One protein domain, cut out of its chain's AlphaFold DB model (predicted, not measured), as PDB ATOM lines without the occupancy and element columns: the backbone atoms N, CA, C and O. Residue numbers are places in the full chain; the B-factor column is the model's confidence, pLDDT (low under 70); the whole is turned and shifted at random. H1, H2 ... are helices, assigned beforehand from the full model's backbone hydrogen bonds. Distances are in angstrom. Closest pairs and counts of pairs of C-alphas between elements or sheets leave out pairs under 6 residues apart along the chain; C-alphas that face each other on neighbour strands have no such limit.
ATOM      1  N   ASP A   2     -22.160 -50.966  33.144       75.81
ATOM      2  CA  ASP A   2     -21.789 -50.233  31.934       75.81
ATOM      3  C   ASP A   2     -22.181 -51.053  30.695       75.81
ATOM      4  O   ASP A   2     -22.691 -52.171  30.805       75.81
ATOM      5  N   VAL A   3     -21.984 -50.476  29.512       69.06
ATOM      6  CA  VAL A   3     -22.309 -51.131  28.237       69.06
ATOM      7  C   VAL A   3     -21.520 -52.438  28.077       69.06
ATOM      8  O   VAL A   3     -22.079 -53.430  27.618       69.06
ATOM      9  N   ASP A   4     -20.262 -52.465  28.528       75.44
ATOM     10  CA  ASP A   4     -19.395 -53.648  28.468       75.44
ATOM     11  C   ASP A   4     -19.946 -54.803  29.332       75.44
ATOM     12  O   ASP A   4     -19.940 -55.955  28.898       75.44
ATOM     13  N   GLY A   5     -20.484 -54.511  30.520       77.81
ATOM     14  CA  GLY A   5     -21.133 -55.504  31.379       77.81
ATOM     15  C   GLY A   5     -22.438 -56.058  30.800       77.81
ATOM     16  O   GLY A   5     -22.702 -57.248  30.921       77.81
ATOM     17  N   ILE A   6     -23.227 -55.222  30.121       72.50
ATOM     18  CA  ILE A   6     -24.482 -55.639  29.469       72.50
ATOM     19  C   ILE A   6     -24.204 -56.551  28.263       72.50
ATOM     20  O   ILE A   6     -24.885 -57.557  28.069       72.50
ATOM     21  N   LEU A   7     -23.174 -56.237  27.473       71.38
ATOM     22  CA  LEU A   7     -22.777 -57.047  26.315       71.38
ATOM     23  C   LEU A   7     -22.205 -58.416  26.704       71.38
ATOM     24  O   LEU A   7     -22.290 -59.349  25.913       71.38
ATOM     25  N   ALA A   8     -21.634 -58.549  27.903       78.88
ATOM     26  CA  ALA A   8     -21.134 -59.828  28.405       78.88
ATOM     27  C   ALA A   8     -22.259 -60.805  28.804       78.88
ATOM     28  O   ALA A   8     -22.023 -62.011  28.863       78.88
ATOM     29  N   GLU A   9     -23.462 -60.295  29.078       80.56
ATOM     30  CA  GLU A   9     -24.614 -61.080  29.539       80.56
ATOM     31  C   GLU A   9     -25.645 -61.363  28.430       80.56
ATOM     32  O   GLU A   9     -26.421 -62.311  28.546       80.56
ATOM     33  N   LEU A  10     -25.651 -60.573  27.349       81.12
ATOM     34  CA  LEU A  10     -26.554 -60.743  26.206       81.12
ATOM     35  C   LEU A  10     -26.014 -61.758  25.192       81.12
ATOM     36  O   LEU A  10     -24.892 -61.634  24.700       81.12
ATOM     37  N   SER A  11     -26.849 -62.723  24.800       83.31
ATOM     38  CA  SER A  11     -26.541 -63.587  23.657       83.31
ATOM     39  C   SER A  11     -26.673 -62.826  22.332       83.31
ATOM     40  O   SER A  11     -27.372 -61.814  22.225       83.31
ATOM     41  N   VAL A  12     -26.023 -63.338  21.282       78.44
ATOM     42  CA  VAL A  12     -26.145 -62.783  19.925       78.44
ATOM     43  C   VAL A  12     -27.593 -62.846  19.435       78.44
ATOM     44  O   VAL A  12     -28.036 -61.909  18.773       78.44
ATOM     45  N   GLU A  13     -28.351 -63.896  19.772       81.56
ATOM     46  CA  GLU A  13     -29.776 -63.961  19.424       81.56
ATOM     47  C   GLU A  13     -30.580 -62.857  20.115       81.56
ATOM     48  O   GLU A  13     -31.371 -62.186  19.459       81.56
ATOM     49  N   GLN A  14     -30.337 -62.614  21.406       82.62
ATOM     50  CA  GLN A  14     -31.029 -61.561  22.150       82.62
ATOM     51  C   GLN A  14     -30.696 -60.176  21.590       82.62
ATOM     52  O   GLN A  14     -31.584 -59.347  21.422       82.62
ATOM     53  N   LEU A  15     -29.433 -59.926  21.233       83.38
ATOM     54  CA  LEU A  15     -29.042 -58.668  20.597       83.38
ATOM     55  C   LEU A  15     -29.758 -58.461  19.250       83.38
ATOM     56  O   LEU A  15     -30.202 -57.353  18.959       83.38
ATOM     57  N   ARG A  16     -29.908 -59.524  18.447       79.19
ATOM     58  CA  ARG A  16     -30.651 -59.485  17.174       79.19
ATOM     59  C   ARG A  16     -32.141 -59.248  17.371       79.19
ATOM     60  O   ARG A  16     -32.754 -58.569  16.555       79.19
ATOM     61  N   GLU A  17     -32.717 -59.787  18.436       78.75
ATOM     62  CA  GLU A  17     -34.112 -59.547  18.794       78.75
ATOM     63  C   GLU A  17     -34.343 -58.082  19.182       78.75
ATOM     64  O   GLU A  17     -35.278 -57.459  18.683       78.75
ATOM     65  N   TRP A  18     -33.446 -57.488  19.975       79.62
ATOM     66  CA  TRP A  18     -33.496 -56.059  20.302       79.62
ATOM     67  C   TRP A  18     -33.275 -55.157  19.083       79.62
ATOM     68  O   TRP A  18     -33.955 -54.143  18.951       79.62
ATOM     69  N   GLU A  19     -32.371 -55.527  18.173       78.06
ATOM     70  CA  GLU A  19     -32.176 -54.829  16.894       78.06
ATOM     71  C   GLU A  19     -33.449 -54.885  16.034       78.06
ATOM     72  O   GLU A  19     -33.913 -53.858  15.545       78.06
ATOM     73  N   ALA A  20     -34.063 -56.065  15.902       78.00
ATOM     74  CA  ALA A  20     -35.319 -56.229  15.179       78.00
ATOM     75  C   ALA A  20     -36.459 -55.432  15.829       78.00
ATOM     76  O   ALA A  20     -37.223 -54.780  15.122       78.00
ATOM     77  N   TYR A  21     -36.550 -55.432  17.161       68.50
ATOM     78  CA  TYR A  21     -37.537 -54.646  17.900       68.50
ATOM     79  C   TYR A  21     -37.340 -53.140  17.685       68.50
ATOM     80  O   TYR A  21     -38.303 -52.438  17.391       68.50
ATOM     81  N   ALA A  22     -36.099 -52.648  17.733       70.19
ATOM     82  CA  ALA A  22     -35.783 -51.246  17.466       70.19
ATOM     83  C   ALA A  22     -36.089 -50.830  16.016       70.19
ATOM     84  O   ALA A  22     -36.481 -49.695  15.772       70.19
ATOM     85  N   ILE A  23     -35.949 -51.737  15.045       66.50
ATOM     86  CA  ILE A  23     -36.323 -51.474  13.647       66.50
ATOM     87  C   ILE A  23     -37.849 -51.475  13.469       66.50
ATOM     88  O   ILE A  23     -38.385 -50.652  12.726       66.50
ATOM     89  N   LEU A  24     -38.555 -52.406  14.118       66.62
ATOM     90  CA  LEU A  24     -40.006 -52.568  13.983       66.62
ATOM     91  C   LEU A  24     -40.790 -51.497  14.746       66.62
ATOM     92  O   LEU A  24     -41.817 -51.015  14.267       66.62
ATOM     93  N   GLU A  25     -40.304 -51.107  15.919       66.75
ATOM     94  CA  GLU A  25     -40.913 -50.098  16.776       66.75
ATOM     95  C   GLU A  25     -39.881 -49.037  17.154       66.75
ATOM     96  O   GLU A  25     -39.527 -48.924  18.329       66.75
ATOM     97  N   PRO A  26     -39.427 -48.204  16.198       56.16
ATOM     98  CA  PRO A  26     -38.344 -47.262  16.453       56.16
ATOM     99  C   PRO A  26     -38.639 -46.317  17.617       56.16
ATOM    100  O   PRO A  26     -37.703 -45.848  18.251       56.16
ATOM    101  N   PHE A  27     -39.916 -46.112  17.979       56.66
ATOM    102  CA  PHE A  27     -40.292 -45.291  19.131       56.66
ATOM    103  C   PHE A  27     -41.566 -45.743  19.889       56.66
ATOM    104  O   PHE A  27     -42.043 -45.047  20.786       56.66
ATOM    105  N   GLY A  28     -42.140 -46.910  19.581       54.66
ATOM    106  CA  GLY A  28     -43.453 -47.315  20.102       54.66
ATOM    107  C   GLY A  28     -44.616 -46.438  19.593       54.66
ATOM    108  O   GLY A  28     -44.441 -45.389  18.969       54.66
ATOM    109  N   ALA A  29     -45.852 -46.847  19.887       59.22
ATOM    110  CA  ALA A  29     -47.076 -46.187  19.420       59.22
ATOM    111  C   ALA A  29     -47.263 -44.669  19.729       59.22
ATOM    112  O   ALA A  29     -47.980 -44.024  18.953       59.22
ATOM    113  N   PRO A  30     -46.688 -44.038  20.784       67.75
ATOM    114  CA  PRO A  30     -47.131 -42.693  21.171       67.75
ATOM    115  C   PRO A  30     -46.599 -41.554  20.288       67.75
ATOM    116  O   PRO A  30     -47.163 -40.461  20.315       67.75
ATOM    117  N   TRP A  31     -45.564 -41.761  19.471       72.75
ATOM    118  CA  TRP A  31     -44.925 -40.659  18.732       72.75
ATOM    119  C   TRP A  31     -45.728 -40.241  17.510       72.75
ATOM    120  O   TRP A  31     -45.922 -39.051  17.292       72.75
ATOM    121  N   LYS A  32     -46.308 -41.204  16.780       75.38
ATOM    122  CA  LYS A  32     -47.244 -40.910  15.681       75.38
ATOM    123  C   LYS A  32     -48.483 -40.165  16.186       75.38
ATOM    124  O   LYS A  32     -48.944 -39.224  15.552       75.38
ATOM    125  N   GLN A  33     -48.997 -40.556  17.355       81.31
ATOM    126  CA  GLN A  33     -50.132 -39.882  17.991       81.31
ATOM    127  C   GLN A  33     -49.762 -38.466  18.451       81.31
ATOM    128  O   GLN A  33     -50.529 -37.530  18.247       81.31
ATOM    129  N   THR A  34     -48.567 -38.295  19.016       85.38
ATOM    130  CA  THR A  34     -48.062 -36.988  19.453       85.38
ATOM    131  C   THR A  34     -47.815 -36.058  18.263       85.38
ATOM    132  O   THR A  34     -48.246 -34.908  18.302       85.38
ATOM    133  N   ALA A  35     -47.214 -36.557  17.180       87.06
ATOM    134  CA  ALA A  35     -47.007 -35.811  15.941       87.06
ATOM    135  C   ALA A  35     -48.339 -35.389  15.303       87.06
ATOM    136  O   ALA A  35     -48.488 -34.243  14.892       87.06
ATOM    137  N   LEU A  36     -49.345 -36.273  15.298       88.31
ATOM    138  CA  LEU A  36     -50.688 -35.943  14.818       88.31
ATOM    139  C   LEU A  36     -51.331 -34.809  15.635       88.31
ATOM    140  O   LEU A  36     -51.901 -33.881  15.059       88.31
ATOM    141  N   LEU A  37     -51.230 -34.859  16.967       92.25
ATOM    142  CA  LEU A  37     -51.750 -33.804  17.844       92.25
ATOM    143  C   LEU A  37     -50.995 -32.481  17.660       92.25
ATOM    144  O   LEU A  37     -51.627 -31.425  17.608       92.25
ATOM    145  N   ALA A  38     -49.668 -32.533  17.525       94.06
ATOM    146  CA  ALA A  38     -48.834 -31.361  17.273       94.06
ATOM    147  C   ALA A  38     -49.178 -30.704  15.927       94.06
ATOM    148  O   ALA A  38     -49.417 -29.499  15.885       94.06
ATOM    149  N   MET A  39     -49.312 -31.500  14.862       95.81
ATOM    150  CA  MET A  39     -49.732 -31.042  13.536       95.81
ATOM    151  C   MET A  39     -51.109 -30.373  13.575       95.81
ATOM    152  O   MET A  39     -51.300 -29.305  12.993       95.81
ATOM    153  N   LEU A  40     -52.073 -30.971  14.283       96.81
ATOM    154  CA  LEU A  40     -53.410 -30.399  14.428       96.81
ATOM    155  C   LEU A  40     -53.364 -29.040  15.138       96.81
ATOM    156  O   LEU A  40     -53.982 -28.084  14.671       96.81
ATOM    157  N   LEU A  41     -52.604 -28.933  16.232       97.19
ATOM    158  CA  LEU A  41     -52.467 -27.686  16.983       97.19
ATOM    159  C   LEU A  41     -51.736 -26.603  16.175       97.19
ATOM    160  O   LEU A  41     -52.155 -25.444  16.186       97.19
ATOM    161  N   ALA A  42     -50.676 -26.975  15.455       96.62
ATOM    162  CA  ALA A  42     -49.896 -26.064  14.628       96.62
ATOM    163  C   ALA A  42     -50.732 -25.502  13.474       96.62
ATOM    164  O   ALA A  42     -50.757 -24.292  13.269       96.62
ATOM    165  N   ASN A  43     -51.490 -26.351  12.774       97.06
ATOM    166  CA  ASN A  43     -52.364 -25.909  11.690       97.06
ATOM    167  C   ASN A  43     -53.555 -25.079  12.180       97.06
ATOM    168  O   ASN A  43     -53.954 -24.143  11.491       97.06
ATOM    169  N   ALA A  44     -54.091 -25.369  13.370       97.50
ATOM    170  CA  ALA A  44     -55.158 -24.569  13.970       97.50
ATOM    171  C   ALA A  44     -54.715 -23.134  14.314       97.50
ATOM    172  O   ALA A  44     -55.544 -22.228  14.318       97.50
ATOM    173  N   ASN A  45     -53.422 -22.927  14.589       97.19
ATOM    174  CA  ASN A  45     -52.836 -21.624  14.923       97.19
ATOM    175  C   ASN A  45     -51.947 -21.062  13.798       97.19
ATOM    176  O   ASN A  45     -51.203 -20.107  14.022       97.19
ATOM    177  N   ARG A  46     -51.980 -21.660  12.602       96.31
ATOM    178  CA  ARG A  46     -51.122 -21.263  11.485       96.31
ATOM    179  C   ARG A  46     -51.568 -19.918  10.925       96.31
ATOM    180  O   ARG A  46     -52.717 -19.759  10.521       96.31
ATOM    181  N   ASP A  47     -50.621 -18.995  10.832       96.50
ATOM    182  CA  ASP A  47     -50.774 -17.763  10.065       96.50
ATOM    183  C   ASP A  47     -50.480 -18.052   8.576       96.50
ATOM    184  O   ASP A  47     -49.342 -18.411   8.248       96.50
ATOM    185  N   PRO A  48     -51.475 -17.946   7.673       93.81
ATOM    186  CA  PRO A  48     -51.291 -18.250   6.257       93.81
ATOM    187  C   PRO A  48     -50.378 -17.254   5.532       93.81
ATOM    188  O   PRO A  48     -49.817 -17.621   4.501       93.81
ATOM    189  N   ASP A  49     -50.189 -16.042   6.055       95.94
ATOM    190  CA  ASP A  49     -49.313 -15.051   5.429       95.94
ATOM    191  C   ASP A  49     -47.839 -15.329   5.767       95.94
ATOM    192  O   ASP A  49     -46.954 -15.160   4.926       95.94
ATOM    193  N   ALA A  50     -47.569 -15.809   6.986       94.31
ATOM    194  CA  ALA A  50     -46.221 -16.158   7.439       94.31
ATOM    195  C   ALA A  50     -45.791 -17.582   7.036       94.31
ATOM    196  O   ALA A  50     -44.617 -17.815   6.741       94.31
ATOM    197  N   LYS A  51     -46.724 -18.542   7.016       93.62
ATOM    198  CA  LYS A  51     -46.496 -19.933   6.591       93.62
ATOM    199  C   LYS A  51     -47.654 -20.368   5.677       93.62
ATOM    200  O   LYS A  51     -48.644 -20.918   6.166       93.62
ATOM    201  N   PRO A  52     -47.539 -20.134   4.352       93.31
ATOM    202  CA  PRO A  52     -48.609 -20.412   3.385       93.31
ATOM    203  C   PRO A  52     -48.996 -21.887   3.303       93.31
ATOM    204  O   PRO A  52     -50.176 -22.220   3.173       93.31
ATOM    205  N   GLU A  53     -48.009 -22.766   3.439       96.19
ATOM    206  CA  GLU A  53     -48.191 -24.214   3.419       96.19
ATOM    207  C   GLU A  53     -48.593 -24.741   4.804       96.19
ATOM    208  O   GLU A  53     -47.989 -24.335   5.801       96.19
ATOM    209  N   PRO A  54     -49.586 -25.639   4.902       95.81
ATOM    210  CA  PRO A  54     -49.886 -26.355   6.139       95.81
ATOM    211  C   PRO A  54     -48.678 -27.142   6.659       95.81
ATOM    212  O   PRO A  54     -47.833 -27.569   5.881       95.81
ATOM    213  N   TYR A  55     -48.629 -27.359   7.970       94.25
ATOM    214  CA  TYR A  55     -47.695 -28.312   8.559       94.25
ATOM    215  C   TYR A  55     -48.162 -29.743   8.292       94.25
ATOM    216  O   TYR A  55     -49.357 -30.039   8.415       94.25
ATOM    217  N   GLU A  56     -47.222 -30.623   7.988       92.75
ATOM    218  CA  GLU A  56     -47.443 -32.050   7.790       92.75
ATOM    219  C   GLU A  56     -47.014 -32.852   9.023       92.75
ATOM    220  O   GLU A  56     -46.363 -32.352   9.938       92.75
ATOM    221  N   MET A  57     -47.396 -34.130   9.084       87.50
ATOM    222  CA  MET A  57     -47.030 -34.986  10.217       87.50
ATOM    223  C   MET A  57     -45.512 -35.223  10.281       87.50
ATOM    224  O   MET A  57     -44.953 -35.320  11.372       87.50
ATOM    225  N   SER A  58     -44.862 -35.293   9.118       85.88
ATOM    226  CA  SER A  58     -43.414 -35.445   8.939       85.88
ATOM    227  C   SER A  58     -42.609 -34.298   9.562       85.88
ATOM    228  O   SER A  58     -41.510 -34.546  10.050       85.88
ATOM    229  N   ASP A  59     -43.170 -33.087   9.647       89.62
ATOM    230  CA  ASP A  59     -42.524 -31.925  10.283       89.62
ATOM    231  C   ASP A  59     -42.289 -32.116  11.795       89.62
ATOM    232  O   ASP A  59     -41.474 -31.420  12.401       89.62
ATOM    233  N   PHE A  60     -43.009 -33.053  12.424       87.44
ATOM    234  CA  PHE A  60     -42.953 -33.333  13.866       87.44
ATOM    235  C   PHE A  60     -42.345 -34.703  14.191       87.44
ATOM    236  O   PHE A  60     -42.386 -35.141  15.344       87.44
ATOM    237  N   LEU A  61     -41.806 -35.395  13.188       82.94
ATOM    238  CA  LEU A  61     -41.205 -36.717  13.318       82.94
ATOM    239  C   LEU A  61     -39.676 -36.641  13.129       82.94
ATOM    240  O   LEU A  61     -39.195 -35.825  12.343       82.94
ATOM    241  N   PRO A  62     -38.874 -37.472  13.829       71.75
ATOM    242  CA  PRO A  62     -37.438 -37.575  13.561       71.75
ATOM    243  C   PRO A  62     -37.166 -37.935  12.094       71.75
ATOM    244  O   PRO A  62     -37.865 -38.783  11.539       71.75
ATOM    245  N   ALA A  63     -36.119 -37.367  11.486       67.75
ATOM    246  CA  ALA A  63     -35.776 -37.606  10.076       67.75
ATOM    247  C   ALA A  63     -35.647 -39.107   9.729       67.75
ATOM    248  O   ALA A  63     -36.081 -39.548   8.671       67.75
ATOM    249  N   GLU A  64     -35.146 -39.911  10.666       59.25
ATOM    250  CA  GLU A  64     -34.983 -41.367  10.535       59.25
ATOM    251  C   GLU A  64     -36.309 -42.151  10.593       59.25
ATOM    252  O   GLU A  64     -36.363 -43.325  10.242       59.25
TER     253      GLU A  64
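AT A GLANCE: This is residues 2 to 64 of the 102 residues of an uncharacterized protein of Chloroflexi bacterium HGW-Chloroflexi-6 (UniProt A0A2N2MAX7). A long, thin rod of helices: H2 and H3 follow one another end to end in much the same direction, with H1 turned aside at the H2 end, and beyond H3 the chain folds back so that the short H4 packs on H3. There is no compact core, and most of H2 stands free. The printed part has 63 residues with four named helices, in the order H1, H2, H3, H4, and no named strand; the class is all helix. The whole is extended, with a radius of gyration of the C-alphas of 18.8 A and spans of 57 by 20 by 14 A.

IN THESE COORDINATES: H1 is residues 3 to 9, beginning at C-alpha 3 at (-22.309, -51.131, 28.237). H2, residues 12 to 24, is 18.2 A long from first to last C-alpha. H3, residues 30 to 44, is the longest helix, at 21.1 A, and ends at C-alpha 44 at (-55.158, -24.569, 13.970). H4, residues 57 to 60, measures 5.7 A and ends at C-alpha 60 at (-42.953, -33.333, 13.866).

HOW THE PARTS SIT: H1 touches no helix, and H2 touches no helix. H3 touches H4 with residues 35 to 39 alone; their closest C-alphas, those of Ala 35 and Phe 60, are 5.2 A apart. H1 and H2 are apart, and so are H2 and H3, though each pair is joined by a tight link. In H2 and H3 every O i to N i+4 pair is within hydrogen-bond range, in H1 2 of 3 are, and H4 is too short for such a pair.

THE WHOLE: The C-alphas farthest apart, those of Ala 8 and Asp 49, are 57.7 A apart. The printed part has no cut. The link from H3 to H4, residues 45 to 56, is long. Residues 8 to 14, of which 12 to 14 belong to H2, and residues 16 to 25, of which 16 to 24 belong to H2, stand free. The mean pLDDT of the printed part is 81.7, and it is under 70 at residue 3, residue 21, residues 23 to 30 and residues 63 to 64.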